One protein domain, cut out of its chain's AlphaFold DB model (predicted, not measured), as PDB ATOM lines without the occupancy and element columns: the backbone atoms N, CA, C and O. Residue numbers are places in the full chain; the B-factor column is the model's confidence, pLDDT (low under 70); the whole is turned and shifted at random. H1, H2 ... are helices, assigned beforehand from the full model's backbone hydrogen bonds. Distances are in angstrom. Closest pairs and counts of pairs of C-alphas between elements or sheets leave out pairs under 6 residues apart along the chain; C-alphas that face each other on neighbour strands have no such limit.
ATOM      1  N   LYS A  60      12.642  -8.106   1.724       74.44
ATOM      2  CA  LYS A  60      12.189  -9.491   1.467       74.44
ATOM      3  C   LYS A  60      11.821 -10.249   2.752       74.44
ATOM      4  O   LYS A  60      10.793 -10.920   2.794       74.44
ATOM      5  N   VAL A  61      12.633 -10.098   3.801       77.38
ATOM      6  CA  VAL A  61      12.408 -10.727   5.115       77.38
ATOM      7  C   VAL A  61      11.183 -10.120   5.801       77.38
ATOM      8  O   VAL A  61      10.255 -10.850   6.135       77.38
ATOM      9  N   SER A  62      11.115  -8.789   5.906       75.44
ATOM     10  CA  SER A  62       9.985  -8.083   6.526       75.44
ATOM     11  C   SER A  62       8.657  -8.347   5.805       75.44
ATOM     12  O   SER A  62       7.641  -8.573   6.451       75.44
ATOM     13  N   ALA A  63       8.657  -8.414   4.471       79.75
ATOM     14  CA  ALA A  63       7.471  -8.768   3.694       79.75
ATOM     15  C   ALA A  63       7.019 -10.213   3.961       79.75
ATOM     16  O   ALA A  63       5.822 -10.478   4.083       79.75
ATOM     17  N   SER A  64       7.966 -11.151   4.075       79.06
ATOM     18  CA  SER A  64       7.652 -12.546   4.399       79.06
ATOM     19  C   SER A  64       7.116 -12.704   5.824       79.06
ATOM     20  O   SER A  64       6.147 -13.428   6.032       79.06
ATOM     21  N   GLU A  65       7.670 -11.961   6.778       84.25
ATOM     22  CA  GLU A  65       7.230 -11.952   8.170       84.25
ATOM     23  C   GLU A  65       5.880 -11.247   8.341       84.25
ATOM     24  O   GLU A  65       5.010 -11.713   9.070       84.25
ATOM     25  N   LEU A  66       5.652 -10.143   7.627       79.06
ATOM     26  CA  LEU A  66       4.340  -9.513   7.587       79.06
ATOM     27  C   LEU A  66       3.316 -10.488   7.010       79.06
ATOM     28  O   LEU A  66       2.232 -10.621   7.562       79.06
ATOM     29  N   ARG A  67       3.656 -11.207   5.936       85.12
ATOM     30  CA  ARG A  67       2.765 -12.213   5.357       85.12
ATOM     31  C   ARG A  67       2.427 -13.304   6.370       85.12
ATOM     32  O   ARG A  67       1.255 -13.644   6.484       85.12
ATOM     33  N   THR A  68       3.397 -13.840   7.111       85.00
ATOM     34  CA  THR A  68       3.110 -14.857   8.137       85.00
ATOM     35  C   THR A  68       2.272 -14.284   9.276       85.00
ATOM     36  O   THR A  68       1.292 -14.912   9.661       85.00
ATOM     37  N   LYS A  69       2.569 -13.069   9.753       84.00
ATOM     38  CA  LYS A  69       1.779 -12.369  10.782       84.00
ATOM     39  C   LYS A  69       0.346 -12.082  10.336       84.00
ATOM     40  O   LYS A  69      -0.580 -12.282  11.111       84.00
ATOM     41  N   VAL A  70       0.151 -11.655   9.090       84.44
ATOM     42  CA  VAL A  70      -1.173 -11.418   8.498       84.44
ATOM     43  C   VAL A  70      -1.940 -12.732   8.374       84.44
ATOM     44  O   VAL A  70      -3.095 -12.792   8.784       84.44
ATOM     45  N   MET A  71      -1.301 -13.796   7.880       80.44
ATOM     46  CA  MET A  71      -1.930 -15.119   7.763       80.44
ATOM     47  C   MET A  71      -2.252 -15.747   9.125       80.44
ATOM     48  O   MET A  71      -3.243 -16.455   9.245       80.44
ATOM     49  N   ALA A  72      -1.438 -15.475  10.147       81.44
ATOM     50  CA  ALA A  72      -1.676 -15.904  11.521       81.44
ATOM     51  C   ALA A  72      -2.666 -14.996  12.275       81.44
ATOM     52  O   ALA A  72      -3.061 -15.319  13.394       81.44
ATOM     53  N   SER A  73      -3.061 -13.852  11.703       77.88
ATOM     54  CA  SER A  73      -3.959 -12.917  12.377       77.88
ATOM     55  C   SER A  73      -5.409 -13.405  12.347       77.88
ATOM     56  O   SER A  73      -5.924 -13.860  11.325       77.88
ATOM     57  N   SER A  74      -6.109 -13.239  13.472       67.94
ATOM     58  CA  SER A  74      -7.515 -13.635  13.646       67.94
ATOM     59  C   SER A  74      -8.518 -12.780  12.844       67.94
ATOM     60  O   SER A  74      -9.731 -12.938  12.996       67.94
ATOM     61  N   TRP A  75      -8.049 -11.866  11.988       67.25
ATOM     62  CA  TRP A  75      -8.919 -11.009  11.183       67.25
ATOM     63  C   TRP A  75      -9.595 -11.754  10.028       67.25
ATOM     64  O   TRP A  75     -10.710 -11.401   9.656       67.25
ATOM     65  N   ALA A  76      -8.970 -12.802   9.481       65.31
ATOM     66  CA  ALA A  76      -9.558 -13.572   8.384       65.31
ATOM     67  C   ALA A  76     -10.878 -14.281   8.781       65.31
ATOM     68  O   ALA A  76     -11.856 -14.120   8.047       65.31
ATOM     69  N   PRO A  77     -10.972 -14.963   9.944       68.12
ATOM     70  CA  PRO A  77     -12.245 -15.462  10.472       68.12
ATOM     71  C   PRO A  77     -13.292 -14.361  10.671       68.12
ATOM     72  O   PRO A  77     -14.402 -14.485  10.164       68.12
ATOM     73  N   GLY A  78     -12.924 -13.243  11.310       70.38
ATOM     74  CA  GLY A  78     -13.855 -12.135  11.557       70.38
ATOM     75  C   GLY A  78     -14.350 -11.464  10.268       70.38
ATOM     76  O   GLY A  78     -15.525 -11.131  10.137       70.38
ATOM     77  N   LEU A  79     -13.489 -11.319   9.257       67.81
ATOM     78  CA  LEU A  79     -13.879 -10.796   7.947       67.81
ATOM     79  C   LEU A  79     -14.815 -11.767   7.212       67.81
ATOM     80  O   LEU A  79     -15.789 -11.339   6.589       67.81
ATOM     81  N   GLN A  80     -14.545 -13.071   7.297       67.94
ATOM     82  CA  GLN A  80     -15.392 -14.102   6.707       67.94
ATOM     83  C   GLN A  80     -16.763 -14.160   7.392       67.94
ATOM     84  O   GLN A  80     -17.776 -14.200   6.696       67.94
ATOM     85  N   GLU A  81     -16.816 -14.085   8.721       72.06
ATOM     86  CA  GLU A  81     -18.057 -13.994   9.497       72.06
ATOM     87  C   GLU A  81     -18.871 -12.756   9.108       72.06
ATOM     88  O   GLU A  81     -20.055 -12.879   8.802       72.06
ATOM     89  N   HIS A  82     -18.239 -11.584   8.984       65.56
ATOM     90  CA  HIS A  82     -18.912 -10.357   8.546       65.56
ATOM     91  C   HIS A  82     -19.462 -10.448   7.109       65.56
ATOM     92  O   HIS A  82     -20.528  -9.897   6.816       65.56
ATOM     93  N   ILE A  83     -18.767 -11.136   6.196       70.38
ATOM     94  CA  ILE A  83     -19.247 -11.367   4.823       70.38
ATOM     95  C   ILE A  83     -20.416 -12.360   4.815       70.38
ATOM     96  O   ILE A  83     -21.402 -12.122   4.116       70.38
ATOM     97  N   GLN A  84     -20.337 -13.448   5.586       71.19
ATOM     98  CA  GLN A  84     -21.408 -14.446   5.690       71.19
ATOM     99  C   GLN A  84     -22.661 -13.851   6.336       71.19
ATOM    100  O   GLN A  84     -23.752 -13.999   5.791       71.19
ATOM    101  N   GLN A  85     -22.507 -13.090   7.423       72.12
ATOM    102  CA  GLN A  85     -23.603 -12.367   8.065       72.12
ATOM    103  C   GLN A  85     -24.253 -11.369   7.103       72.12
ATOM    104  O   GLN A  85     -25.471 -11.378   6.958       72.12
ATOM    105  N   LYS A  86     -23.477 -10.552   6.373       75.50
ATOM    106  CA  LYS A  86     -24.046  -9.614   5.385       75.50
ATOM    107  C   LYS A  86     -24.754 -10.315   4.223       75.50
ATOM    108  O   LYS A  86     -25.795  -9.834   3.783       75.50
ATOM    109  N   ARG A  87     -24.228 -11.442   3.732       71.00
ATOM    110  CA  ARG A  87     -24.888 -12.246   2.687       71.00
ATOM    111  C   ARG A  87     -26.195 -12.845   3.200       71.00
ATOM    112  O   ARG A  87     -27.214 -12.698   2.536       71.00
ATOM    113  N   LEU A  88     -26.186 -13.441   4.389       70.00
ATOM    114  CA  LEU A  88     -27.376 -14.013   5.019       70.00
ATOM    115  C   LEU A  88     -28.459 -12.951   5.264       70.00
ATOM    116  O   LEU A  88     -29.618 -13.165   4.917       70.00
ATOM    117  N   LEU A  89     -28.079 -11.776   5.777       68.56
ATOM    118  CA  LEU A  89     -28.989 -10.643   5.963       68.56
ATOM    119  C   LEU A  89     -29.571 -10.145   4.630       68.56
ATOM    120  O   LEU A  89     -30.757  -9.840   4.563       68.56
ATOM    121  N   SER A  90     -28.773 -10.117   3.556       72.69
ATOM    122  CA  SER A  90     -29.251  -9.769   2.211       72.69
ATOM    123  C   SER A  90     -30.267 -10.778   1.667       72.69
ATOM    124  O   SER A  90     -31.219 -10.367   1.007       72.69
ATOM    125  N   PHE A  91     -30.088 -12.076   1.930       70.31
ATOM    126  CA  PHE A  91     -31.048 -13.105   1.516       70.31
ATOM    127  C   PHE A  91     -32.371 -12.979   2.269       70.31
ATOM    128  O   PHE A  91     -33.426 -12.996   1.642       70.31
ATOM    129  N   ILE A  92     -32.326 -12.776   3.589       69.56
ATOM    130  CA  ILE A  92     -33.535 -12.584   4.402       69.56
ATOM    131  C   ILE A  92     -34.281 -11.317   3.967       69.56
ATOM    132  O   ILE A  92     -35.501 -11.346   3.820       69.56
ATOM    133  N   ASN A  93     -33.560 -10.224   3.697       62.28
ATOM    134  CA  ASN A  93     -34.171  -8.981   3.227       62.28
ATOM    135  C   ASN A  93     -34.875  -9.170   1.869       62.28
ATOM    136  O   ASN A  93     -36.017  -8.755   1.707       62.28
ATOM    137  N   HIS A  94     -34.256  -9.902   0.936       61.94
ATOM    138  CA  HIS A  94     -34.879 -10.233  -0.350       61.94
ATOM    139  C   HIS A  94     -36.092 -11.175  -0.202       61.94
ATOM    140  O   HIS A  94     -37.045 -11.094  -0.977       61.94
ATOM    141  N   SER A  95     -36.100 -12.075   0.786       59.44
ATOM    142  CA  SER A  95     -37.273 -12.907   1.089       59.44
ATOM    143  C   SER A  95     -38.432 -12.096   1.678       59.44
ATOM    144  O   SER A  95     -39.588 -12.374   1.364       59.44
ATOM    145  N   LEU A  96     -38.148 -11.063   2.480       56.31
ATOM    146  CA  LEU A  96     -39.169 -10.142   2.991       56.31
ATOM    147  C   LEU A  96     -39.725  -9.220   1.899       56.31
ATOM    148  O   LEU A  96     -40.924  -8.950   1.908       56.31
ATOM    149  N   ASP A  97     -38.913  -8.810   0.923       57.31
ATOM    150  CA  ASP A  97     -39.389  -8.059  -0.247       57.31
ATOM    151  C   ASP A  97     -40.359  -8.887  -1.114       57.31
ATOM    152  O   ASP A  97     -41.330  -8.349  -1.651       57.31
ATOM    153  N   LEU A  98     -40.175 -10.212  -1.177       54.25
ATOM    154  CA  LEU A  98     -41.119 -11.114  -1.848       54.25
ATOM    155  C   LEU A  98     -42.402 -11.339  -1.031       54.25
ATOM    156  O   LEU A  98     -43.485 -11.365  -1.609       54.25
ATOM    157  N   ILE A  99     -42.333 -11.427   0.300       53.38
ATOM    158  CA  ILE A  99     -43.530 -11.580   1.154       53.38
ATOM    159  C   ILE A  99     -44.326 -10.266   1.256       53.38
ATOM    160  O   ILE A  99     -45.556 -10.291   1.314       53.38
ATOM    161  N   ARG A 100     -43.664  -9.102   1.180       47.31
ATOM    162  CA  ARG A 100     -44.321  -7.783   1.131       47.31
ATOM    163  C   ARG A 100     -45.179  -7.586  -0.123       47.31
ATOM    164  O   ARG A 100     -46.071  -6.742  -0.111       47.31
TER     165      ARG A 100
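This is residues 60 to 100 of the 143 residues of the protein "Lipase_3 domain-containing protein" of Aegilops tauschii subsp. strangulata (UniProt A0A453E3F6). A long helix, H2, and a shorter one, H1, follow each other end to end in a thin rod with a wide-angled corner at the link between them, and neither folds back on the other. The printed part has 41 residues with two named helices, H1 then H2, and no named strand; the class is all helix. It is extended, with a radius of gyration of the C-alphas of 17.6 A and spans of 57 by 15 by 6 A.

H2, residues 75 to 100, is the longest helix. H1, residues 60 to 71, and H2 meet only through their link, a tight one of 3 residues. In both helices every O i to N i+4 pair is within hydrogen-bond range.

H2 runs 36.9 A from C-alpha 75 at (-8.919, -11.009, 11.183) to C-alpha 100 at (-44.321, -7.783, 1.131). H1 runs 16.5 A, beginning with C-alpha 60 at (12.189, -9.491, 1.467).

The two C-alphas farthest apart, those of Val 61 and Arg 100, are 56.9 A apart. Residues 60 to 100 stand free, and the printed part has no cut. The mean pLDDT of the printed part is 70.8; 17 residues are under 70, among them residues 74 to 77 and 92 to 100.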